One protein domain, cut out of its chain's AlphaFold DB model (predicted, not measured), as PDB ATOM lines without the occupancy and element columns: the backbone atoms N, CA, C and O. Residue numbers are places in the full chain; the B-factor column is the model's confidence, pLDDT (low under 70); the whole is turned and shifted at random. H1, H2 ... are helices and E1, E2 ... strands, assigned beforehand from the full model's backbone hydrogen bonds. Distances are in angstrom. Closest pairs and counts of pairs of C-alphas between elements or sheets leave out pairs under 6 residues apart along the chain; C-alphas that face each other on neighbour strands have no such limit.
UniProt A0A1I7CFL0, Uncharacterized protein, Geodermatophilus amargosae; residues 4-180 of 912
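This is residues 4 to 180 of the 912 residues of an uncharacterized protein of Geodermatophilus amargosae (UniProt A0A1I7CFL0). A twisted sheet of five strands runs through the middle, with helices H1 and H4 packed on one and the same face of it, their lines at a steep 61 degrees to each other; the small hairpin of E3 and E4 folds over part of the other face at the sheet's E8 end. The hairpin of E5 and E6, with H3 before it, makes the opposite end, so the turns of the two hairpins lie at the far ends of the longest axis. The printed part has 177 residues, with four named helices and nine named strands in the order E1 H1 H2 E2 E3 E4 H3 E5 E6 E7 E8 E9 H4; the large sheet, E2 E1 E7 E9 E8, is mixed. The class is mixed, helices and strands, with 88 residues, under half, in named elements; the whole is compact, radius of gyration of the C-alphas 15.3 A, spanning 46 by 34 by 33 A.

Start at E1, residues 17 to 24, an inner strand; E2, residues 62 to 67, is its parallel neighbour, with N 21 and O 65 2.8 A apart. Between them come H1, residues 30 to 44, and H2, residues 49 to 53: a strand-helix-strand unit, two parallel neighbour strands joined through helices, with a right-handed crossover. H1 is on the sheet, height 9.0 A, and touches H2 only at the corner, at the C-alphas of Leu 44 and Asn 50, 4.6 A apart. E3, residues 75 to 78, and E4, residues 81 to 84, form a hairpin, N 78 to O 81 2.8 A; with the large sheet it makes a sandwich, two sheets face to face, their strands at 70 degrees. H3, residues 91 to 98, is not on the large sheet. E5, residues 100 to 104, and E6, residues 109 to 113, form a hairpin, N 101 to O 112 2.7 A; the closest C-alphas of H3 and E6 are those of Ala 97 and Ser 113, 6.7 A. E7, residues 129 to 135, is parallel to E1, N 22 to O 132 2.8 A. E8, residues 142 to 145, and E9, residues 156 to 160, form a hairpin, N 143 to O 158 2.8 A; E9 is parallel to E7, N 133 to O 157 2.8 A. H4, residues 167 to 178, is on the same face as H1, height 7.5 A, along E7 at 7 degrees on the local plane. H1 and H4 touch, with residues 39 to 43 and 167 to 171 alone, closest at the C-alphas of Ile 43 and Val 171, 5.5 A, a steep tilt of 61 degrees, the same way. In H1, H3 and H4 every O i to N i+4 pair is within hydrogen-bond range; in H2 0 of 1 is, and 1 of 2 O i to N i+3 pairs.

Find C-alpha 17 at (4.679, -66.702, 73.257); from there E1 runs 22.8 A. H1 runs 21.0 A, E7 19.7 A. H4 runs 16.0 A to C-alpha 178 at (7.988, -61.287, 71.856).

The C-alphas farthest apart are those of Gly 79 and Gly 107, 48.9 A. The printed part has no cut, and its one long link is E6 to E7. Mean pLDDT of the printed part is 86.8; look for values under 70 at residues 5 to 11, 58 to 59, 121 to 127, 148 and 150 to 151.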
ATOM      1  N   SER A   4      -8.489 -71.332  71.514       73.81
ATOM      2  CA  SER A   4      -7.286 -71.149  70.687       73.81
ATOM      3  C   SER A   4      -7.663 -70.837  69.238       73.81
ATOM      4  O   SER A   4      -8.454 -71.562  68.636       73.81
ATOM      5  N   LEU A   5      -7.072 -69.790  68.659       66.81
ATOM      6  CA  LEU A   5      -7.224 -69.429  67.239       66.81
ATOM      7  C   LEU A   5      -6.203 -70.130  66.346       66.81
ATOM      8  O   LEU A   5      -6.448 -70.376  65.166       66.81
ATOM      9  N   THR A   6      -5.034 -70.438  66.898       65.88
ATOM     10  CA  THR A   6      -3.988 -71.181  66.204       65.88
ATOM     11  C   THR A   6      -4.148 -72.665  66.521       65.88
ATOM     12  O   THR A   6      -4.123 -73.047  67.689       65.88
ATOM     13  N   ASN A   7      -4.265 -73.522  65.499       53.25
ATOM     14  CA  ASN A   7      -4.204 -74.989  65.633       53.25
ATOM     15  C   ASN A   7      -2.782 -75.459  66.017       53.25
ATOM     16  O   ASN A   7      -2.180 -76.280  65.331       53.25
ATOM     17  N   SER A   8      -2.195 -74.921  67.087       54.06
ATOM     18  CA  SER A   8      -1.001 -75.488  67.715       54.06
ATOM     19  C   SER A   8      -1.447 -76.639  68.614       54.06
ATOM     20  O   SER A   8      -1.384 -76.555  69.839       54.06
ATOM     21  N   THR A   9      -1.996 -77.690  68.010       51.28
ATOM     22  CA  THR A   9      -2.360 -78.917  68.721       51.28
ATOM     23  C   THR A   9      -1.087 -79.489  69.353       51.28
ATOM     24  O   THR A   9      -0.216 -79.960  68.627       51.28
ATOM     25  N   GLY A  10      -0.951 -79.382  70.679       59.44
ATOM     26  CA  GLY A  10       0.082 -80.073  71.460       59.44
ATOM     27  C   GLY A  10       1.124 -79.218  72.190       59.44
ATOM     28  O   GLY A  10       1.919 -79.787  72.931       59.44
ATOM     29  N   ARG A  11       1.164 -77.882  72.042       68.19
ATOM     30  CA  ARG A  11       2.120 -77.048  72.806       68.19
ATOM     31  C   ARG A  11       1.470 -76.368  74.004       68.19
ATOM     32  O   ARG A  11       0.467 -75.675  73.871       68.19
ATOM     33  N   HIS A  12       2.095 -76.540  75.168       79.31
ATOM     34  CA  HIS A  12       1.705 -75.856  76.394       79.31
ATOM     35  C   HIS A  12       1.910 -74.333  76.232       79.31
ATOM     36  O   HIS A  12       2.966 -73.942  75.724       79.31
ATOM     37  N   PRO A  13       0.990 -73.460  76.691       82.88
ATOM     38  CA  PRO A  13       1.103 -71.991  76.583       82.88
ATOM     39  C   PRO A  13       2.418 -71.427  77.147       82.88
ATOM     40  O   PRO A  13       2.916 -70.399  76.700       82.88
ATOM     41  N   LEU A  14       3.020 -72.141  78.100       81.00
ATOM     42  CA  LEU A  14       4.298 -71.779  78.723       81.00
ATOM     43  C   LEU A  14       5.538 -72.134  77.892       81.00
ATOM     44  O   LEU A  14       6.652 -71.797  78.273       81.00
ATOM     45  N   THR A  15       5.383 -72.821  76.762       75.94
ATOM     46  CA  THR A  15       6.522 -73.226  75.916       75.94
ATOM     47  C   THR A  15       6.838 -72.219  74.809       75.94
ATOM     48  O   THR A  15       7.908 -72.291  74.204       75.94
ATOM     49  N   GLY A  16       5.945 -71.258  74.560       80.69
ATOM     50  CA  GLY A  16       6.080 -70.235  73.522       80.69
ATOM     51  C   GLY A  16       5.594 -68.866  73.990       80.69
ATOM     52  O   GLY A  16       5.473 -68.620  75.187       80.69
ATOM     53  N   PHE A  17       5.344 -67.977  73.031       88.81
ATOM     54  CA  PHE A  17       4.679 -66.702  73.257       88.81
ATOM     55  C   PHE A  17       3.169 -66.887  73.296       88.81
ATOM     56  O   PHE A  17       2.602 -67.445  72.356       88.81
ATOM     57  N   SER A  18       2.517 -66.377  74.337       91.81
ATOM     58  CA  SER A  18       1.062 -66.472  74.489       91.81
ATOM     59  C   SER A  18       0.391 -65.105  74.350       91.81
ATOM     60  O   SER A  18       0.581 -64.225  75.190       91.81
ATOM     61  N   LEU A  19      -0.431 -64.933  73.312       94.25
ATOM     62  CA  LEU A  19      -1.243 -63.734  73.076       94.25
ATOM     63  C   LEU A  19      -2.705 -64.010  73.434       94.25
ATOM     64  O   LEU A  19      -3.308 -64.901  72.842       94.25
ATOM     65  N   LEU A  20      -3.286 -63.234  74.348       96.12
ATOM     66  CA  LEU A  20      -4.714 -63.284  74.676       96.12
ATOM     67  C   LEU A  20      -5.451 -62.090  74.073       96.12
ATOM     68  O   LEU A  20      -5.116 -60.953  74.386       96.12
ATOM     69  N   LEU A  21      -6.469 -62.344  73.253       96.81
ATOM     70  CA  LEU A  21      -7.361 -61.341  72.672       96.81
ATOM     71  C   LEU A  21      -8.679 -61.289  73.458       96.81
ATOM     72  O   LEU A  21      -9.455 -62.245  73.441       96.81
ATOM     73  N   LEU A  22      -8.946 -60.177  74.137       96.81
ATOM     74  CA  LEU A  22     -10.170 -59.965  74.914       96.81
ATOM     75  C   LEU A  22     -11.106 -58.986  74.216       96.81
ATOM     76  O   LEU A  22     -10.658 -57.975  73.691       96.81
ATOM     77  N   GLY A  23     -12.407 -59.262  74.221       95.44
ATOM     78  CA  GLY A  23     -13.417 -58.347  73.685       95.44
ATOM     79  C   GLY A  23     -14.005 -57.438  74.759       95.44
ATOM     80  O   GLY A  23     -14.408 -57.924  75.812       95.44
ATOM     81  N   HIS A  24     -14.127 -56.141  74.473       95.69
ATOM     82  CA  HIS A  24     -14.825 -55.171  75.317       95.69
ATOM     83  C   HIS A  24     -15.872 -54.397  74.499       95.69
ATOM     84  O   HIS A  24     -15.552 -53.769  73.491       95.69
ATOM     85  N   GLY A  25     -17.140 -54.473  74.912       93.88
ATOM     86  CA  GLY A  25     -18.263 -53.796  74.243       93.88
ATOM     87  C   GLY A  25     -18.867 -54.523  73.027       93.88
ATOM     88  O   GLY A  25     -19.835 -54.033  72.449       93.88
ATOM     89  N   PHE A  26     -18.350 -55.691  72.634       92.81
ATOM     90  CA  PHE A  26     -18.903 -56.498  71.533       92.81
ATOM     91  C   PHE A  26     -20.097 -57.354  71.971       92.81
ATOM     92  O   PHE A  26     -20.065 -57.958  73.046       92.81
ATOM     93  N   ALA A  27     -21.122 -57.476  71.120       87.38
ATOM     94  CA  ALA A  27     -22.262 -58.354  71.388       87.38
ATOM     95  C   ALA A  27     -21.849 -59.829  71.274       87.38
ATOM     96  O   ALA A  27     -21.063 -60.187  70.394       87.38
ATOM     97  N   LEU A  28     -22.366 -60.689  72.160       77.62
ATOM     98  CA  LEU A  28     -22.047 -62.125  72.167       77.62
ATOM     99  C   LEU A  28     -22.274 -62.752  70.783       77.62
ATOM    100  O   LEU A  28     -23.351 -62.602  70.204       77.62
ATOM    101  N   GLY A  29     -21.279 -63.486  70.274       81.44
ATOM    102  CA  GLY A  29     -21.404 -64.273  69.042       81.44
ATOM    103  C   GLY A  29     -20.431 -63.872  67.931       81.44
ATOM    104  O   GLY A  29     -19.248 -63.642  68.175       81.44
ATOM    105  N   HIS A  30     -20.919 -63.857  66.685       88.19
ATOM    106  CA  HIS A  30     -20.084 -63.750  65.481       88.19
ATOM    107  C   HIS A  30     -19.283 -62.444  65.383       88.19
ATOM    108  O   HIS A  30     -18.157 -62.475  64.897       88.19
ATOM    109  N   GLU A  31     -19.816 -61.336  65.908       92.62
ATOM    110  CA  GLU A  31     -19.175 -60.016  65.834       92.62
ATOM    111  C   GLU A  31     -17.751 -60.032  66.417       92.62
ATOM    112  O   GLU A  31     -16.795 -59.648  65.746       92.62
ATOM    113  N   PHE A  32     -17.584 -60.538  67.642       92.12
ATOM    114  CA  PHE A  32     -16.268 -60.620  68.275       92.12
ATOM    115  C   PHE A  32     -15.342 -61.607  67.560       92.12
ATOM    116  O   PHE A  32     -14.155 -61.336  67.403       92.12
ATOM    117  N   VAL A  33     -15.875 -62.743  67.102       90.44
ATOM    118  CA  VAL A  33     -15.084 -63.753  66.387       90.44
ATOM    119  C   VAL A  33     -14.498 -63.178  65.098       90.44
ATOM    120  O   VAL A  33     -13.333 -63.439  64.791       90.44
ATOM    121  N   ASP A  34     -15.270 -62.385  64.358       92.62
ATOM    122  CA  ASP A  34     -14.809 -61.755  63.121       92.62
ATOM    123  C   ASP A  34     -13.753 -60.680  63.402       92.62
ATOM    124  O   ASP A  34     -12.718 -60.647  62.736       92.62
ATOM    125  N   VAL A  35     -13.941 -59.886  64.457       95.31
ATOM    126  CA  VAL A  35     -12.960 -58.887  64.912       95.31
ATOM    127  C   VAL A  35     -11.653 -59.531  65.373       95.31
ATOM    128  O   VAL A  35     -10.570 -59.047  65.058       95.31
ATOM    129  N   VAL A  36     -11.726 -60.656  66.079       94.50
ATOM    130  CA  VAL A  36     -10.555 -61.424  66.515       94.50
ATOM    131  C   VAL A  36      -9.793 -62.018  65.327       94.50
ATOM    132  O   VAL A  36      -8.561 -61.982  65.301       94.50
ATOM    133  N   LYS A  37     -10.506 -62.542  64.323       92.19
ATOM    134  CA  LYS A  37      -9.886 -63.010  63.073       92.19
ATOM    135  C   LYS A  37      -9.216 -61.864  62.327       92.19
ATOM    136  O   LYS A  37      -8.097 -62.050  61.850       92.19
ATOM    137  N   ASP A  38      -9.859 -60.700  62.259       95.12
ATOM    138  CA  ASP A  38      -9.280 -59.499  61.650       95.12
ATOM    139  C   ASP A  38      -8.033 -59.034  62.419       95.12
ATOM    140  O   ASP A  38      -6.992 -58.794  61.814       95.12
ATOM    141  N   ALA A  39      -8.071 -59.022  63.757       95.56
ATOM    142  CA  ALA A  39      -6.915 -58.699  64.598       95.56
ATOM    143  C   ALA A  39      -5.719 -59.604  64.283       95.56
ATOM    144  O   ALA A  39      -4.607 -59.127  64.047       95.56
ATOM    145  N   TRP A  40      -5.950 -60.919  64.236       94.38
ATOM    146  CA  TRP A  40      -4.895 -61.875  63.924       94.38
ATOM    147  C   TRP A  40      -4.392 -61.735  62.484       94.38
ATOM    148  O   TRP A  40      -3.184 -61.749  62.251       94.38
ATOM    149  N   HIS A  41      -5.292 -61.528  61.522       94.12
ATOM    150  CA  HIS A  41      -4.923 -61.285  60.130       94.12
ATOM    151  C   HIS A  41      -4.057 -60.029  59.975       94.12
ATOM    152  O   HIS A  41      -3.050 -60.063  59.273       94.12
ATOM    153  N   ARG A  42      -4.391 -58.944  60.682       94.75
ATOM    154  CA  ARG A  42      -3.607 -57.702  60.706       94.75
ATOM    155  C   ARG A  42      -2.246 -57.868  61.367       94.75
ATOM    156  O   ARG A  42      -1.297 -57.224  60.942       94.75
ATOM    157  N   ILE A  43      -2.125 -58.728  62.381       93.94
ATOM    158  CA  ILE A  43      -0.810 -59.058  62.941       93.94
ATOM    159  C   ILE A  43       0.035 -59.774  61.890       93.94
ATOM    160  O   ILE A  43       1.170 -59.381  61.631       93.94
ATOM    161  N   LEU A  44      -0.546 -60.780  61.239       93.31
ATOM    162  CA  LEU A  44       0.121 -61.559  60.203       93.31
ATOM    163  C   LEU A  44       0.414 -60.767  58.926       93.31
ATOM    164  O   LEU A  44       1.264 -61.190  58.154       93.31
ATOM    165  N   SER A  45      -0.252 -59.640  58.672       93.19
ATOM    166  CA  SER A  45       0.017 -58.825  57.483       93.19
ATOM    167  C   SER A  45       1.259 -57.941  57.619       93.19
ATOM    168  O   SER A  45       1.737 -57.431  56.606       93.19
ATOM    169  N   VAL A  46       1.818 -57.785  58.827       92.69
ATOM    170  CA  VAL A  46       3.033 -56.992  59.061       92.69
ATOM    171  C   VAL A  46       4.276 -57.894  59.062       92.69
ATOM    172  O   VAL A  46       4.418 -58.737  59.949       92.69
ATOM    173  N   PRO A  47       5.226 -57.732  58.122       91.06
ATOM    174  CA  PRO A  47       6.451 -58.528  58.121       91.06
ATOM    175  C   PRO A  47       7.309 -58.308  59.382       91.06
ATOM    176  O   PRO A  47       7.434 -57.169  59.835       91.06
ATOM    177  N   PRO A  48       7.959 -59.355  59.933       91.56
ATOM    178  CA  PRO A  48       8.030 -60.730  59.430       91.56
ATOM    179  C   PRO A  48       6.927 -61.662  59.967       91.56
ATOM    180  O   PRO A  48       7.045 -62.875  59.826       91.56
ATOM    181  N   PHE A  49       5.866 -61.165  60.612       90.88
ATOM    182  CA  PHE A  49       4.825 -62.047  61.167       90.88
ATOM    183  C   PHE A  49       4.065 -62.830  60.090       90.88
ATOM    184  O   PHE A  49       3.545 -63.907  60.375       90.88
ATOM    185  N   ASN A  50       4.074 -62.363  58.842       89.62
ATOM    186  CA  ASN A  50       3.585 -63.123  57.693       89.62
ATOM    187  C   ASN A  50       4.303 -64.476  57.515       89.62
ATOM    188  O   ASN A  50       3.684 -65.435  57.047       89.62
ATOM    189  N   ASP A  51       5.558 -64.599  57.960       85.00
ATOM    190  CA  ASP A  51       6.317 -65.854  57.913       85.00
ATOM    191  C   ASP A  51       5.741 -66.915  58.874       85.00
ATOM    192  O   ASP A  51       5.921 -68.108  58.633       85.00
ATOM    193  N   VAL A  52       4.991 -66.537  59.923       82.12
ATOM    194  CA  VAL A  52       4.430 -67.469  60.933       82.12
ATOM    195  C   VAL A  52       3.589 -68.572  60.289       82.12
ATOM    196  O   VAL A  52       3.618 -69.722  60.733       82.12
ATOM    197  N   LEU A  53       2.839 -68.238  59.237       79.69
ATOM    198  CA  LEU A  53       1.993 -69.202  58.533       79.69
ATOM    199  C   LEU A  53       2.799 -70.195  57.691       79.69
ATOM    200  O   LEU A  53       2.329 -71.311  57.473       79.69
ATOM    201  N   THR A  54       4.000 -69.807  57.255       79.62
ATOM    202  CA  THR A  54       4.912 -70.658  56.473       79.62
ATOM    203  C   THR A  54       5.665 -71.665  57.342       79.62
ATOM    204  O   THR A  54       6.166 -72.668  56.835       79.62
ATOM    205  N   LEU A  55       5.712 -71.431  58.657       73.69
ATOM    206  CA  LEU A  55       6.300 -72.357  59.612       73.69
ATOM    207  C   LEU A  55       5.376 -73.568  59.808       73.69
ATOM    208  O   LEU A  55       4.164 -73.431  60.018       73.69
ATOM    209  N   GLU A  56       5.971 -74.763  59.801       74.06
ATOM    210  CA  GLU A  56       5.322 -76.001  60.244       74.06
ATOM    211  C   GLU A  56       4.605 -75.765  61.596       74.06
ATOM    212  O   GLU A  56       5.143 -75.061  62.453       74.06
ATOM    213  N   PRO A  57       3.410 -76.336  61.848       72.94
ATOM    214  CA  PRO A  57       2.646 -76.066  63.073       72.94
ATOM    215  C   PRO A  57       3.428 -76.316  64.366       72.94
ATOM    216  O   PRO A  57       3.365 -75.507  65.289       72.94
ATOM    217  N   ALA A  58       4.239 -77.380  64.394       67.38
ATOM    218  CA  ALA A  58       5.134 -77.694  65.505       67.38
ATOM    219  C   ALA A  58       6.254 -76.656  65.691       67.38
ATOM    220  O   ALA A  58       6.920 -76.660  66.715       67.38
ATOM    221  N   LYS A  59       6.487 -75.770  64.721       68.88
ATOM    222  CA  LYS A  59       7.526 -74.734  64.744       68.88
ATOM    223  C   LYS A  59       7.015 -73.373  65.174       68.88
ATOM    224  O   LYS A  59       7.830 -72.515  65.499       68.88
ATOM    225  N   ARG A  60       5.697 -73.174  65.199       77.44
ATOM    226  CA  ARG A  60       5.093 -71.895  65.567       77.44
ATOM    227  C   ARG A  60       5.445 -71.557  67.016       77.44
ATOM    228  O   ARG A  60       5.291 -72.377  67.922       77.44
ATOM    229  N   THR A  61       5.958 -70.348  67.207       75.94
ATOM    230  CA  THR A  61       6.395 -69.814  68.504       75.94
ATOM    231  C   THR A  61       5.340 -68.934  69.163       75.94
ATOM    232  O   THR A  61       5.539 -68.530  70.301       75.94
ATOM    233  N   ILE A  62       4.225 -68.661  68.476       86.56
ATOM    234  CA  ILE A  62       3.123 -67.814  68.938       86.56
ATOM    235  C   ILE A  62       1.847 -68.655  69.031       86.56
ATOM    236  O   ILE A  62       1.409 -69.235  68.034       86.56
ATOM    237  N   SER A  63       1.250 -68.678  70.217       87.62
ATOM    238  CA  SER A  63      -0.066 -69.243  70.503       87.62
ATOM    239  C   SER A  63      -1.045 -68.104  70.763       87.62
ATOM    240  O   SER A  63      -0.786 -67.237  71.600       87.62
ATOM    241  N   VAL A  64      -2.158 -68.088  70.026       90.19
ATOM    242  CA  VAL A  64      -3.162 -67.022  70.127       90.19
ATOM    243  C   VAL A  64      -4.455 -67.568  70.698       90.19
ATOM    244  O   VAL A  64      -5.020 -68.542  70.198       90.19
ATOM    245  N   TYR A  65      -4.925 -66.886  71.725       92.62
ATOM    246  CA  TYR A  65      -6.080 -67.209  72.530       92.62
ATOM    247  C   TYR A  65      -7.093 -66.071  72.450       92.62
ATOM    248  O   TYR A  65      -6.702 -64.921  72.254       92.62
ATOM    249  N   ALA A  66      -8.381 -66.361  72.618       93.38
ATOM    250  CA  ALA A  66      -9.408 -65.328  72.669       93.38
ATOM    251  C   ALA A  66     -10.525 -65.649  73.666       93.38
ATOM    252  O   ALA A  66     -10.900 -66.812  73.827       93.38
ATOM    253  N   ASP A  67     -11.080 -64.613  74.298       93.19
ATOM    254  CA  ASP A  67     -12.298 -64.709  75.109       93.19
ATOM    255  C   ASP A  67     -13.116 -63.412  75.031       93.19
ATOM    256  O   ASP A  67     -12.593 -62.302  75.100       93.19
ATOM    257  N   GLN A  68     -14.429 -63.562  74.896       86.81
ATOM    258  CA  GLN A  68     -15.376 -62.450  74.866       86.81
ATOM    259  C   GLN A  68     -15.954 -62.136  76.256       86.81
ATOM    260  O   GLN A  68     -16.582 -61.101  76.455       86.81
ATOM    261  N   GLN A  69     -15.788 -63.040  77.222       84.44
ATOM    262  CA  GLN A  69     -16.476 -62.997  78.514       84.44
ATOM    263  C   GLN A  69     -15.648 -62.341  79.625       84.44
ATOM    264  O   GLN A  69     -15.920 -62.566  80.800       84.44
ATOM    265  N   ALA A  70     -14.666 -61.506  79.277       88.00
ATOM    266  CA  ALA A  70     -13.872 -60.771  80.264       88.00
ATOM    267  C   ALA A  70     -14.697 -59.753  81.077       88.00
ATOM    268  O   ALA A  70     -14.241 -59.255  82.103       88.00
ATOM    269  N   GLY A  71     -15.925 -59.467  80.630       89.94
ATOM    270  CA  GLY A  71     -16.821 -58.522  81.272       89.94
ATOM    271  C   GLY A  71     -16.353 -57.081  81.091       89.94
ATOM    272  O   GLY A  71     -15.727 -56.713  80.094       89.94
ATOM    273  N   ASP A  72     -16.700 -56.244  82.059       93.94
ATOM    274  CA  ASP A  72     -16.300 -54.848  82.072       93.94
ATOM    275  C   ASP A  72     -14.891 -54.697  82.664       93.94
ATOM    276  O   ASP A  72     -14.689 -54.783  83.875       93.94
ATOM    277  N   LEU A  73     -13.913 -54.455  81.793       94.38
ATOM    278  CA  LEU A  73     -12.517 -54.221  82.166       94.38
ATOM    279  C   LEU A  73     -12.248 -52.772  82.612       94.38
ATOM    280  O   LEU A  73     -11.109 -52.431  82.910       94.38
ATOM    281  N   GLY A  74     -13.282 -51.925  82.653       94.25
ATOM    282  CA  GLY A  74     -13.189 -50.531  83.066       94.25
ATOM    283  C   GLY A  74     -12.522 -49.609  82.060       94.25
ATOM    284  O   GLY A  74     -12.005 -48.581  82.476       94.25
ATOM    285  N   LEU A  75     -12.508 -49.973  80.776       95.25
ATOM    286  CA  LEU A  75     -11.916 -49.159  79.720       95.25
ATOM    287  C   LEU A  75     -12.877 -48.052  79.283       95.25
ATOM    288  O   LEU A  75     -13.989 -48.329  78.838       95.25
ATOM    289  N   GLU A  76     -12.420 -46.808  79.362       95.81
ATOM    290  CA  GLU A  76     -13.142 -45.624  78.903       95.81
ATOM    291  C   GLU A  76     -12.311 -44.861  77.870       95.81
ATOM    292  O   GLU A  76     -11.083 -44.795  77.956       95.81
ATOM    293  N   GLN A  77     -12.991 -44.304  76.866       95.00
ATOM    294  CA  GLN A  77     -12.359 -43.557  75.784       95.00
ATOM    295  C   GLN A  77     -12.413 -42.048  76.045       95.00
ATOM    296  O   GLN A  77     -13.489 -41.467  76.179       95.00
ATOM    297  N   PHE A  78     -11.246 -41.407  76.018       92.94
ATOM    298  CA  PHE A  78     -11.050 -39.963  76.136       92.94
ATOM    299  C   PHE A  78     -10.346 -39.442  74.875       92.94
ATOM    300  O   PHE A  78      -9.121 -39.326  74.805       92.94
ATOM    301  N   GLY A  79     -11.126 -39.156  73.829       89.75
ATOM    302  CA  GLY A  79     -10.584 -38.768  72.524       89.75
ATOM    303  C   GLY A  79      -9.804 -39.916  71.877       89.75
ATOM    304  O   GLY A  79     -10.384 -40.963  71.591       89.75
ATOM    305  N   ALA A  80      -8.501 -39.716  71.660       88.62
ATOM    306  CA  ALA A  80      -7.591 -40.729  71.112       88.62
ATOM    307  C   ALA A  80      -6.994 -41.666  72.183       88.62
ATOM    308  O   ALA A  80      -6.209 -42.551  71.851       88.62
ATOM    309  N   HIS A  81      -7.358 -41.488  73.455       91.75
ATOM    310  CA  HIS A  81      -6.824 -42.259  74.574       91.75
ATOM    311  C   HIS A  81      -7.858 -43.248  75.104       91.75
ATOM    312  O   HIS A  81      -9.041 -42.923  75.208       91.75
ATOM    313  N   LEU A  82      -7.406 -44.440  75.480       94.38
ATOM    314  CA  LEU A  82      -8.138 -45.331  76.372       94.38
ATOM    315  C   LEU A  82      -7.498 -45.282  77.759       94.38
ATOM    316  O   LEU A  82      -6.275 -45.333  77.889       94.38
ATOM    317  N   GLU A  83      -8.323 -45.247  78.796       93.81
ATOM    318  CA  GLU A  83      -7.883 -45.336  80.187       93.81
ATOM    319  C   GLU A  83      -8.695 -46.387  80.936       93.81
ATOM    320  O   GLU A  83      -9.842 -46.662  80.593       93.81
ATOM    321  N   ILE A  84      -8.101 -46.979  81.974       92.62
ATOM    322  CA  ILE A  84      -8.824 -47.854  82.895       92.62
ATOM    323  C   ILE A  84      -9.260 -47.018  84.099       92.62
ATOM    324  O   ILE A  84      -8.436 -46.421  84.803       92.62
ATOM    325  N   VAL A  85     -10.563 -47.003  84.361       93.94
ATOM    326  CA  VAL A  85     -11.142 -46.352  85.537       93.94
ATOM    327  C   VAL A  85     -10.522 -46.949  86.798       93.94
ATOM    328  O   VAL A  85     -10.523 -48.164  86.983       93.94
ATOM    329  N   GLU A  86     -10.026 -46.094  87.696       88.25
ATOM    330  CA  GLU A  86      -9.285 -46.504  88.902       88.25
ATOM    331  C   GLU A  86     -10.050 -47.534  89.752       88.25
ATOM    332  O   GLU A  86      -9.483 -48.534  90.183       88.25
ATOM    333  N   ALA A  87     -11.369 -47.365  89.897       92.19
ATOM    334  CA  ALA A  87     -12.234 -48.290  90.636       92.19
ATOM    335  C   ALA A  87     -12.321 -49.711  90.036       92.19
ATOM    336  O   ALA A  87     -12.859 -50.612  90.677       92.19
ATOM    337  N   LYS A  88     -11.835 -49.915  88.807       93.38
ATOM    338  CA  LYS A  88     -11.900 -51.174  88.045       93.38
ATOM    339  C   LYS A  88     -10.519 -51.711  87.664       93.38
ATOM    340  O   LYS A  88     -10.424 -52.666  86.897       93.38
ATOM    341  N   GLN A  89      -9.449 -51.135  88.207       89.50
ATOM    342  CA  GLN A  89      -8.072 -51.465  87.829       89.50
ATOM    343  C   GLN A  89      -7.692 -52.944  88.066       89.50
ATOM    344  O   GLN A  89      -6.891 -53.508  87.323       89.50
ATOM    345  N   ASP A  90      -8.333 -53.604  89.039       91.38
ATOM    346  CA  ASP A  90      -8.112 -55.018  89.365       91.38
ATOM    347  C   ASP A  90      -8.950 -55.989  88.511       91.38
ATOM    348  O   ASP A  90      -8.774 -57.205  88.609       91.38
ATOM    349  N   ASN A  91      -9.862 -55.502  87.662       95.38
ATOM    350  CA  ASN A  91     -10.808 -56.368  86.949       95.38
ATOM    351  C   ASN A  91     -10.106 -57.358  86.015       95.38
ATOM    352  O   ASN A  91     -10.467 -58.535  86.004       95.38
ATOM    353  N   LEU A  92      -9.072 -56.925  85.281       94.88
ATOM    354  CA  LEU A  92      -8.311 -57.822  84.406       94.88
ATOM    355  C   LEU A  92      -7.583 -58.911  85.205       94.88
ATOM    356  O   LEU A  92      -7.633 -60.087  84.846       94.88
ATOM    357  N   ARG A  93      -6.938 -58.531  86.311       94.00
ATOM    358  CA  ARG A  93      -6.269 -59.469  87.217       94.00
ATOM    359  C   ARG A  93      -7.256 -60.500  87.757       94.00
ATOM    360  O   ARG A  93      -7.000 -61.698  87.671       94.00
ATOM    361  N   ASN A  94      -8.384 -60.037  88.291       95.06
ATOM    362  CA  ASN A  94      -9.415 -60.894  88.868       95.06
ATOM    363  C   ASN A  94      -9.993 -61.848  87.815       95.06
ATOM    364  O   ASN A  94     -10.166 -63.037  88.089       95.06
ATOM    365  N   TYR A  95     -10.223 -61.354  86.595       96.00
ATOM    366  CA  TYR A  95     -10.632 -62.181  85.464       96.00
ATOM    367  C   TYR A  95      -9.611 -63.293  85.181       96.00
ATOM    368  O   TYR A  95      -9.977 -64.466  85.146       96.00
ATOM    369  N   LEU A  96      -8.323 -62.967  85.050       95.06
ATOM    370  CA  LEU A  96      -7.279 -63.961  84.776       95.06
ATOM    371  C   LEU A  96      -7.082 -64.958  85.929       95.06
ATOM    372  O   LEU A  96      -6.823 -66.134  85.683       95.06
ATOM    373  N   ALA A  97      -7.225 -64.519  87.180       92.75
ATOM    374  CA  ALA A  97      -7.098 -65.381  88.356       92.75
ATOM    375  C   ALA A  97      -8.238 -66.408  88.468       92.75
ATOM    376  O   ALA A  97      -8.039 -67.504  88.988       92.75
ATOM    377  N   THR A  98      -9.425 -66.058  87.971       94.88
ATOM    378  CA  THR A  98     -10.635 -66.899  88.034       94.88
ATOM    379  C   THR A  98     -10.906 -67.681  86.751       94.88
ATOM    380  O   THR A  98     -11.779 -68.549  86.734       94.88
ATOM    381  N   THR A  99     -10.158 -67.406  85.683       94.50
ATOM    382  CA  THR A  99     -10.329 -68.059  84.386       94.50
ATOM    383  C   THR A  99      -9.327 -69.192  84.205       94.50
ATOM    384  O   THR A  99      -8.120 -69.011  84.365       94.50
ATOM    385  N   SER A 100      -9.829 -70.355  83.793       90.81
ATOM    386  CA  SER A 100      -9.005 -71.492  83.381       90.81
ATOM    387  C   SER A 100      -8.894 -71.571  81.858       90.81
ATOM    388  O   SER A 100      -9.868 -71.387  81.120       90.81
ATOM    389  N   LEU A 101      -7.697 -71.894  81.387       89.00
ATOM    390  CA  LEU A 101      -7.372 -72.221  80.010       89.00
ATOM    391  C   LEU A 101      -7.363 -73.742  79.840       89.00
ATOM    392  O   LEU A 101      -6.677 -74.453  80.569       89.00
ATOM    393  N   ARG A 102      -8.074 -74.247  78.829       86.19
ATOM    394  CA  ARG A 102      -7.950 -75.652  78.426       86.19
ATOM    395  C   ARG A 102      -6.721 -75.820  77.545       86.19
ATOM    396  O   ARG A 102      -6.673 -75.293  76.434       86.19
ATOM    397  N   VAL A 103      -5.744 -76.571  78.034       79.94
ATOM    398  CA  VAL A 103      -4.513 -76.899  77.320       79.94
ATOM    399  C   VAL A 103      -4.631 -78.319  76.780       79.94
ATOM    400  O   VAL A 103      -4.832 -79.274  77.525       79.94
ATOM    401  N   LEU A 104      -4.529 -78.457  75.458       75.38
ATOM    402  CA  LEU A 104      -4.485 -79.757  74.793       75.38
ATOM    403  C   LEU A 104      -3.040 -80.274  74.824       75.38
ATOM    404  O   LEU A 104      -2.201 -79.795  74.059       75.38
ATOM    405  N   GLY A 105      -2.754 -81.215  75.721       71.00
ATOM    406  CA  GLY A 105      -1.498 -81.965  75.766       71.00
ATOM    407  C   GLY A 105      -1.515 -83.194  74.850       71.00
ATOM    408  O   GLY A 105      -2.493 -83.448  74.144       71.00
ATOM    409  N   GLU A 106      -0.434 -83.979  74.873       71.12
ATOM    410  CA  GLU A 106      -0.311 -85.258  74.153       71.12
ATOM    411  C   GLU A 106      -1.304 -86.300  74.705       71.12
ATOM    412  O   GLU A 106      -0.978 -87.136  75.542       71.12
ATOM    413  N   GLY A 107      -2.561 -86.216  74.268       75.94
ATOM    414  CA  GLY A 107      -3.618 -87.168  74.621       75.94
ATOM    415  C   GLY A 107      -4.414 -86.845  75.889       75.94
ATOM    416  O   GLY A 107      -5.290 -87.625  76.252       75.94
ATOM    417  N   SER A 108      -4.180 -85.703  76.543       80.94
ATOM    418  CA  SER A 108      -4.996 -85.242  77.678       80.94
ATOM    419  C   SER A 108      -5.323 -83.752  77.584       80.94
ATOM    420  O   SER A 108      -4.578 -82.967  77.001       80.94
ATOM    421  N   VAL A 109      -6.474 -83.367  78.137       83.31
ATOM    422  CA  VAL A 109      -6.868 -81.963  78.297       83.31
ATOM    423  C   VAL A 109      -6.598 -81.584  79.744       83.31
ATOM    424  O   VAL A 109      -7.241 -82.128  80.641       83.31
ATOM    425  N   THR A 110      -5.655 -80.678  79.977       84.38
ATOM    426  CA  THR A 110      -5.386 -80.121  81.307       84.38
ATOM    427  C   THR A 110      -5.984 -78.724  81.412       84.38
ATOM    428  O   THR A 110      -6.077 -78.002  80.418       84.38
ATOM    429  N   GLU A 111      -6.407 -78.330  82.610       89.06
ATOM    430  CA  GLU A 111      -6.791 -76.945  82.890       89.06
ATOM    431  C   GLU A 111      -5.605 -76.214  83.522       89.06
ATOM    432  O   GLU A 111      -4.991 -76.708  84.463       89.06
ATOM    433  N   GLU A 112      -5.268 -75.052  82.976       88.19
ATOM    434  CA  GLU A 112      -4.184 -74.190  83.441       88.19
ATOM    435  C   GLU A 112      -4.767 -72.833  83.836       88.19
ATOM    436  O   GLU A 112      -5.646 -72.316  83.149       88.19
ATOM    437  N   SER A 113      -4.313 -72.238  84.935       90.69
ATOM    438  CA  SER A 113      -4.850 -70.938  85.357       90.69
ATOM    439  C   SER A 113      -4.368 -69.837  84.407       90.69
ATOM    440  O   SER A 113      -3.179 -69.759  84.102       90.69
ATOM    441  N   ALA A 114      -5.259 -68.957  83.940       93.31
ATOM    442  CA  ALA A 114      -4.885 -67.906  82.992       93.31
ATOM    443  C   ALA A 114      -3.877 -66.909  83.595       93.31
ATOM    444  O   ALA A 114      -2.967 -66.470  82.894       93.31
ATOM    445  N   ILE A 115      -3.946 -66.614  84.899       93.81
ATOM    446  CA  ILE A 115      -2.936 -65.773  85.572       93.81
ATOM    447  C   ILE A 115      -1.547 -66.435  85.606       93.81
ATOM    448  O   ILE A 115      -0.535 -65.742  85.639       93.81
ATOM    449  N   ARG A 116      -1.482 -67.774  85.524       87.31
ATOM    450  CA  ARG A 116      -0.238 -68.531  85.309       87.31
ATOM    451  C   ARG A 116       0.192 -68.559  83.847       87.31
ATOM    452  O   ARG A 116       1.101 -69.304  83.534       87.31
ATOM    453  N   VAL A 117      -0.444 -67.847  82.928       89.00
ATOM    454  CA  VAL A 117       0.058 -67.648  81.556       89.00
ATOM    455  C   VAL A 117       0.337 -66.161  81.325       89.00
ATOM    456  O   VAL A 117       1.325 -65.809  80.678       89.00
ATOM    457  N   TRP A 118      -0.481 -65.288  81.918       92.75
ATOM    458  CA  TRP A 118      -0.374 -63.827  81.872       92.75
ATOM    459  C   TRP A 118      -0.267 -63.235  83.295       92.75
ATOM    460  O   TRP A 118      -1.277 -62.788  83.841       92.75
ATOM    461  N   PRO A 119       0.923 -63.257  83.927       85.31
ATOM    462  CA  PRO A 119       1.095 -62.879  85.333       85.31
ATOM    463  C   PRO A 119       1.171 -61.357  85.575       85.31
ATOM    464  O   PRO A 119       1.433 -60.568  84.672       85.31
ATOM    465  N   GLU A 120       1.017 -60.952  86.841       76.62
ATOM    466  CA  GLU A 120       0.957 -59.553  87.315       76.62
ATOM    467  C   GLU A 120       2.274 -58.759  87.253       76.62
ATOM    468  O   GLU A 120       2.272 -57.564  87.509       76.62
ATOM    469  N   GLN A 121       3.418 -59.404  87.021       65.88
ATOM    470  CA  GLN A 121       4.738 -58.749  87.067       65.88
ATOM    471  C   GLN A 121       5.770 -59.470  86.192       65.88
ATOM    472  O   GLN A 121       6.958 -59.502  86.511       65.88
ATOM    473  N   GLY A 122       5.341 -60.128  85.114       56.00
ATOM    474  CA  GLY A 122       6.239 -61.054  84.440       56.00
ATOM    475  C   GLY A 122       5.933 -61.326  82.985       56.00
ATOM    476  O   GLY A 122       4.841 -61.104  82.472       56.00
ATOM    477  N   ARG A 123       6.956 -61.872  82.339       66.88
ATOM    478  CA  ARG A 123       6.860 -62.579  81.070       66.88
ATOM    479  C   ARG A 123       6.885 -64.056  81.418       66.88
ATOM    480  O   ARG A 123       7.864 -64.515  82.003       66.88
ATOM    481  N   GLN A 124       5.825 -64.786  81.095       64.69
ATOM    482  CA  GLN A 124       5.813 -66.230  81.296       64.69
ATOM    483  C   GLN A 124       5.980 -66.961  79.970       64.69
ATOM    484  O   GLN A 124       5.446 -66.549  78.944       64.69
ATOM    485  N   GLY A 125       6.750 -68.044  80.010       63.03
ATOM    486  CA  GLY A 125       7.125 -68.823  78.839       63.03
ATOM    487  C   GLY A 125       8.363 -68.305  78.112       63.03
ATOM    488  O   GLY A 125       8.878 -67.226  78.400       63.03
ATOM    489  N   ARG A 126       8.865 -69.114  77.168       62.75
ATOM    490  CA  ARG A 126      10.173 -68.913  76.505       62.75
ATOM    491  C   ARG A 126      10.329 -67.532  75.867       62.75
ATOM    492  O   ARG A 126      11.445 -67.035  75.762       62.75
ATOM    493  N   VAL A 127       9.223 -66.942  75.417       64.88
ATOM    494  CA  VAL A 127       9.227 -65.697  74.642       64.88
ATOM    495  C   VAL A 127       8.256 -64.648  75.225       64.88
ATOM    496  O   VAL A 127       8.032 -63.604  74.626       64.88
ATOM    497  N   GLY A 128       7.715 -64.891  76.427       82.25
ATOM    498  CA  GLY A 128       6.798 -63.996  77.146       82.25
ATOM    499  C   GLY A 128       5.318 -64.144  76.783       82.25
ATOM    500  O   GLY A 128       4.917 -65.060  76.072       82.25
ATOM    501  N   SER A 129       4.481 -63.238  77.284       90.88
ATOM    502  CA  SER A 129       3.033 -63.269  77.063       90.88
ATOM    503  C   SER A 129       2.432 -61.863  77.078       90.88
ATOM    504  O   SER A 129       2.988 -60.958  77.696       90.88
ATOM    505  N   LEU A 130       1.325 -61.665  76.359       93.56
ATOM    506  CA  LEU A 130       0.655 -60.369  76.219       93.56
ATOM    507  C   LEU A 130      -0.866 -60.520  76.264       93.56
ATOM    508  O   LEU A 130      -1.421 -61.408  75.612       93.56
ATOM    509  N   VAL A 131      -1.529 -59.601  76.966       96.12
ATOM    510  CA  VAL A 131      -2.976 -59.390  76.868       96.12
ATOM    511  C   VAL A 131      -3.257 -58.224  75.921       96.12
ATOM    512  O   VAL A 131      -2.676 -57.148  76.040       96.12
ATOM    513  N   ALA A 132      -4.161 -58.430  74.973       97.06
ATOM    514  CA  ALA A 132      -4.618 -57.431  74.024       97.06
ATOM    515  C   ALA A 132      -6.147 -57.315  74.091       97.06
ATOM    516  O   ALA A 132      -6.860 -58.293  73.878       97.06
ATOM    517  N   VAL A 133      -6.660 -56.121  74.381       97.56
ATOM    518  CA  VAL A 133      -8.094 -55.847  74.503       97.56
ATOM    519  C   VAL A 133      -8.593 -55.114  73.260       97.56
ATOM    520  O   VAL A 133      -8.135 -54.024  72.926       97.56
ATOM    521  N   LEU A 134      -9.549 -55.720  72.572       97.62
ATOM    522  CA  LEU A 134     -10.250 -55.169  71.423       97.62
ATOM    523  C   LEU A 134     -11.488 -54.443  71.951       97.62
ATOM    524  O   LEU A 134     -12.379 -55.072  72.525       97.62
ATOM    525  N   VAL A 135     -11.538 -53.127  71.776       97.06
ATOM    526  CA  VAL A 135     -12.625 -52.263  72.247       97.06
ATOM    527  C   VAL A 135     -13.514 -51.888  71.068       97.06
ATOM    528  O   VAL A 135     -13.034 -51.445  70.025       97.06
ATOM    529  N   LYS A 136     -14.827 -52.062  71.210       96.31
ATOM    530  CA  LYS A 136     -15.789 -51.593  70.211       96.31
ATOM    531  C   LYS A 136     -15.920 -50.070  70.280       96.31
ATOM    532  O   LYS A 136     -16.190 -49.529  71.345       96.31
ATOM    533  N   GLY A 137     -15.792 -49.400  69.141       95.19
ATOM    534  CA  GLY A 137     -15.975 -47.954  69.019       95.19
ATOM    535  C   GLY A 137     -15.829 -47.496  67.571       95.19
ATOM    536  O   GLY A 137     -15.536 -48.297  66.686       95.19
ATOM    537  N   ASP A 138     -16.075 -46.216  67.328       93.94
ATOM    538  CA  ASP A 138     -16.091 -45.583  66.004       93.94
ATOM    539  C   ASP A 138     -14.922 -44.611  65.779       93.94
ATOM    540  O   ASP A 138     -14.596 -44.298  64.634       93.94
ATOM    541  N   GLN A 139     -14.259 -44.174  66.853       92.12
ATOM    542  CA  GLN A 139     -13.081 -43.312  66.806       92.12
ATOM    543  C   GLN A 139     -11.831 -44.061  67.276       92.12
ATOM    544  O   GLN A 139     -11.887 -44.723  68.315       92.12
ATOM    545  N   PRO A 140     -10.691 -43.952  66.569       92.31
ATOM    546  CA  PRO A 140      -9.461 -44.600  67.000       92.31
ATOM    547  C   PRO A 140      -9.007 -44.105  68.376       92.31
ATOM    548  O   PRO A 140      -8.891 -42.903  68.604       92.31
ATOM    549  N   ALA A 141      -8.722 -45.046  69.272       92.25
ATOM    550  CA  ALA A 141      -8.067 -44.790  70.545       92.25
ATOM    551  C   ALA A 141      -7.297 -46.022  71.018       92.25
ATOM    552  O   ALA A 141      -7.568 -47.144  70.578       92.25
ATOM    553  N   GLU A 142      -6.336 -45.818  71.910       94.62
ATOM    554  CA  GLU A 142      -5.466 -46.885  72.397       94.62
ATOM    555  C   GLU A 142      -5.038 -46.687  73.858       94.62
ATOM    556  O   GLU A 142      -4.962 -45.576  74.379       94.62
ATOM    557  N   LEU A 143      -4.763 -47.803  74.531       91.88
ATOM    558  CA  LEU A 143      -4.070 -47.871  75.815       91.88
ATOM    559  C   LEU A 143      -2.854 -48.759  75.614       91.88
ATOM    560  O   LEU A 143      -2.955 -49.859  75.068       91.88
ATOM    561  N   TYR A 144      -1.703 -48.299  76.081       90.81
ATOM    562  CA  TYR A 144      -0.445 -48.994  75.878       90.81
ATOM    563  C   TYR A 144       0.308 -49.120  77.202       90.81
ATOM    564  O   TYR A 144       1.008 -48.199  77.609       90.81
ATOM    565  N   GLN A 145       0.143 -50.254  77.888       87.81
ATOM    566  CA  GLN A 145       0.646 -50.473  79.247       87.81
ATOM    567  C   GLN A 145       1.389 -51.812  79.341       87.81
ATOM    568  O   GLN A 145       0.906 -52.780  79.919       87.81
ATOM    569  N   LEU A 146       2.589 -51.881  78.762       81.94
ATOM    570  CA  LEU A 146       3.401 -53.107  78.768       81.94
ATOM    571  C   LEU A 146       4.246 -53.302  80.034       81.94
ATOM    572  O   LEU A 146       4.776 -54.388  80.263       81.94
ATOM    573  N   THR A 147       4.394 -52.263  80.850       73.81
ATOM    574  CA  THR A 147       5.085 -52.348  82.137       73.81
ATOM    575  C   THR A 147       4.047 -52.498  83.235       73.81
ATOM    576  O   THR A 147       3.154 -51.660  83.352       73.81
ATOM    577  N   SER A 148       4.161 -53.540  84.057       69.00
ATOM    578  CA  SER A 148       3.316 -53.694  85.240       69.00
ATOM    579  C   SER A 148       3.509 -52.495  86.168       69.00
ATOM    580  O   SER A 148       4.639 -52.146  86.515       69.00
ATOM    581  N   THR A 149       2.420 -51.877  86.600       71.94
ATOM    582  CA  THR A 149       2.431 -50.841  87.640       71.94
ATOM    583  C   THR A 149       1.533 -51.284  88.790       71.94
ATOM    584  O   THR A 149       0.664 -52.127  88.584       71.94
ATOM    585  N   PRO A 150       1.661 -50.709  89.999       67.94
ATOM    586  CA  PRO A 150       0.704 -50.974  91.074       67.94
ATOM    587  C   PRO A 150      -0.748 -50.673  90.678       67.94
ATOM    588  O   PRO A 150      -1.663 -51.254  91.244       67.94
ATOM    589  N   ARG A 151      -0.941 -49.758  89.716       69.62
ATOM    590  CA  ARG A 151      -2.248 -49.412  89.153       69.62
ATOM    591  C   ARG A 151      -2.714 -50.449  88.128       69.62
ATOM    592  O   ARG A 151      -3.875 -50.814  88.122       69.62
ATOM    593  N   TYR A 152      -1.811 -50.949  87.287       80.00
ATOM    594  CA  TYR A 152      -2.101 -51.916  86.226       80.00
ATOM    595  C   TYR A 152      -1.108 -53.075  86.307       80.00
ATOM    596  O   TYR A 152      -0.052 -53.014  85.668       80.00
ATOM    597  N   PRO A 153      -1.396 -54.099  87.128       75.81
ATOM    598  CA  PRO A 153      -0.444 -55.174  87.367       75.81
ATOM    599  C   PRO A 153      -0.188 -55.976  86.086       75.81
ATOM    600  O   PRO A 153       0.949 -56.212  85.712       75.81
ATOM    601  N   VAL A 154      -1.219 -56.329  85.327       86.06
ATOM    602  CA  VAL A 154      -1.047 -57.172  84.136       86.06
ATOM    603  C   VAL A 154      -0.653 -56.326  82.913       86.06
ATOM    604  O   VAL A 154      -1.421 -55.433  82.546       86.06
ATOM    605  N   PRO A 155       0.482 -56.609  82.237       85.31
ATOM    606  CA  PRO A 155       0.840 -55.956  80.981       85.31
ATOM    607  C   PRO A 155      -0.234 -56.140  79.907       85.31
ATOM    608  O   PRO A 155      -0.614 -57.270  79.581       85.31
ATOM    609  N   LEU A 156      -0.703 -55.037  79.324       94.25
ATOM    610  CA  LEU A 156      -1.742 -55.068  78.303       94.25
ATOM    611  C   LEU A 156      -1.606 -53.963  77.253       94.25
ATOM    612  O   LEU A 156      -1.056 -52.885  77.490       94.25
ATOM    613  N   VAL A 157      -2.188 -54.228  76.089       95.62
ATOM    614  CA  VAL A 157      -2.528 -53.211  75.089       95.62
ATOM    615  C   VAL A 157      -4.036 -53.223  74.879       95.62
ATOM    616  O   VAL A 157      -4.631 -54.293  74.818       95.62
ATOM    617  N   ALA A 158      -4.674 -52.064  74.769       96.75
ATOM    618  CA  ALA A 158      -6.068 -51.967  74.354       96.75
ATOM    619  C   ALA A 158      -6.179 -51.066  73.132       96.75
ATOM    620  O   ALA A 158      -5.432 -50.096  73.001       96.75
ATOM    621  N   VAL A 159      -7.099 -51.385  72.232       96.81
ATOM    622  CA  VAL A 159      -7.300 -50.602  71.016       96.81
ATOM    623  C   VAL A 159      -8.768 -50.573  70.631       96.81
ATOM    624  O   VAL A 159      -9.446 -51.601  70.666       96.81
ATOM    625  N   VAL A 160      -9.255 -49.396  70.243       96.56
ATOM    626  CA  VAL A 160     -10.566 -49.258  69.612       96.56
ATOM    627  C   VAL A 160     -10.479 -49.759  68.178       96.56
ATOM    628  O   VAL A 160      -9.630 -49.324  67.399       96.56
ATOM    629  N   VAL A 161     -11.366 -50.685  67.824       96.69
ATOM    630  CA  VAL A 161     -11.435 -51.320  66.504       96.69
ATOM    631  C   VAL A 161     -12.094 -50.358  65.507       96.69
ATOM    632  O   VAL A 161     -13.229 -50.551  65.082       96.69
ATOM    633  N   ALA A 162     -11.368 -49.297  65.155       93.88
ATOM    634  CA  ALA A 162     -11.782 -48.257  64.217       93.88
ATOM    635  C   ALA A 162     -10.640 -47.910  63.241       93.88
ATOM    636  O   ALA A 162      -9.469 -47.840  63.618       93.88
ATOM    637  N   GLY A 163     -10.976 -47.688  61.965       90.56
ATOM    638  CA  GLY A 163     -10.013 -47.363  60.903       90.56
ATOM    639  C   GLY A 163      -9.188 -48.555  60.383       90.56
ATOM    640  O   GLY A 163      -9.447 -49.713  60.700       90.56
ATOM    641  N   GLU A 164      -8.180 -48.278  59.548       89.38
ATOM    642  CA  GLU A 164      -7.383 -49.320  58.871       89.38
ATOM    643  C   GLU A 164      -6.110 -49.740  59.623       89.38
ATOM    644  O   GLU A 164      -5.466 -50.727  59.255       89.38
ATOM    645  N   HIS A 165      -5.705 -49.004  60.658       90.44
ATOM    646  CA  HIS A 165      -4.356 -49.125  61.225       90.44
ATOM    647  C   HIS A 165      -4.311 -49.444  62.723       90.44
ATOM    648  O   HIS A 165      -3.218 -49.574  63.271       90.44
ATOM    649  N   TRP A 166      -5.456 -49.675  63.372       94.44
ATOM    650  CA  TRP A 166      -5.529 -50.075  64.786       94.44
ATOM    651  C   TRP A 166      -4.711 -51.345  65.093       94.44
ATOM    652  O   TRP A 166      -4.086 -51.461  66.145       94.44
ATOM    653  N   GLY A 167      -4.611 -52.277  64.134       95.12
ATOM    654  CA  GLY A 167      -3.802 -53.492  64.275       95.12
ATOM    655  C   GLY A 167      -2.306 -53.230  64.512       95.12
ATOM    656  O   GLY A 167      -1.633 -54.058  65.123       95.12
ATOM    657  N   LYS A 168      -1.777 -52.064  64.109       94.56
ATOM    658  CA  LYS A 168      -0.365 -51.699  64.327       94.56
ATOM    659  C   LYS A 168      -0.013 -51.544  65.806       94.56
ATOM    660  O   LYS A 168       1.110 -51.859  66.193       94.56
ATOM    661  N   VAL A 169      -0.973 -51.123  66.630       95.12
ATOM    662  CA  VAL A 169      -0.819 -51.015  68.090       95.12
ATOM    663  C   VAL A 169      -0.559 -52.392  68.694       95.12
ATOM    664  O   VAL A 169       0.391 -52.579  69.456       95.12
ATOM    665  N   LEU A 170      -1.348 -53.383  68.270       96.06
ATOM    666  CA  LEU A 170      -1.191 -54.772  68.696       96.06
ATOM    667  C   LEU A 170       0.142 -55.346  68.228       96.06
ATOM    668  O   LEU A 170       0.876 -55.919  69.028       96.06
ATOM    669  N   VAL A 171       0.483 -55.148  66.952       96.06
ATOM    670  CA  VAL A 171       1.747 -55.617  66.365       96.06
ATOM    671  C   VAL A 171       2.951 -55.062  67.114       96.06
ATOM    672  O   VAL A 171       3.880 -55.809  67.418       96.06
ATOM    673  N   ARG A 172       2.926 -53.773  67.462       95.56
ATOM    674  CA  ARG A 172       3.964 -53.161  68.291       95.56
ATOM    675  C   ARG A 172       4.046 -53.838  69.662       95.56
ATOM    676  O   ARG A 172       5.134 -54.224  70.075       95.56
ATOM    677  N   GLY A 173       2.908 -54.018  70.343       93.75
ATOM    678  CA  GLY A 173       2.834 -54.692  71.651       93.75
ATOM    679  C   GLY A 173       3.405 -56.102  71.631       93.75
ATOM    680  O   GLY A 173       4.230 -56.468  72.477       93.75
ATOM    681  N   VAL A 174       3.027 -56.875  70.611       94.19
ATOM    682  CA  VAL A 174       3.584 -58.203  70.359       94.19
ATOM    683  C   VAL A 174       5.087 -58.090  70.162       94.19
ATOM    684  O   VAL A 174       5.817 -58.794  70.839       94.19
ATOM    685  N   ALA A 175       5.583 -57.185  69.321       93.69
ATOM    686  CA  ALA A 175       7.010 -57.080  69.038       93.69
ATOM    687  C   ALA A 175       7.864 -56.688  70.261       93.69
ATOM    688  O   ALA A 175       8.921 -57.286  70.479       93.69
ATOM    689  N   GLN A 176       7.394 -55.761  71.103       89.12
ATOM    690  CA  GLN A 176       8.077 -55.397  72.355       89.12
ATOM    691  C   GLN A 176       8.120 -56.541  73.361       89.12
ATOM    692  O   GLN A 176       9.082 -56.668  74.111       89.12
ATOM    693  N   THR A 177       7.099 -57.394  73.373       86.62
ATOM    694  CA  THR A 177       7.031 -58.497  74.333       86.62
ATOM    695  C   THR A 177       7.753 -59.739  73.809       86.62
ATOM    696  O   THR A 177       8.596 -60.301  74.502       86.62
ATOM    697  N   PHE A 178       7.477 -60.111  72.557       88.06
ATOM    698  CA  PHE A 178       7.988 -61.287  71.856       88.06
ATOM    699  C   PHE A 178       9.475 -61.158  71.506       88.06
ATOM    700  O   PHE A 178      10.284 -62.018  71.835       88.06
ATOM    701  N   ALA A 179       9.865 -60.068  70.846       86.31
ATOM    702  CA  ALA A 179      11.250 -59.861  70.421       86.31
ATOM    703  C   ALA A 179      12.025 -58.900  71.314       86.31
ATOM    704  O   ALA A 179      13.184 -58.610  71.020       86.31
ATOM    705  N   GLN A 180      11.414 -58.445  72.412       86.38
ATOM    706  CA  GLN A 180      12.041 -57.526  73.351       86.38
ATOM    707  C   GLN A 180      12.553 -56.260  72.661       86.38
ATOM    708  O   GLN A 180      13.652 -55.804  72.953       86.38
TER     709      GLN A 180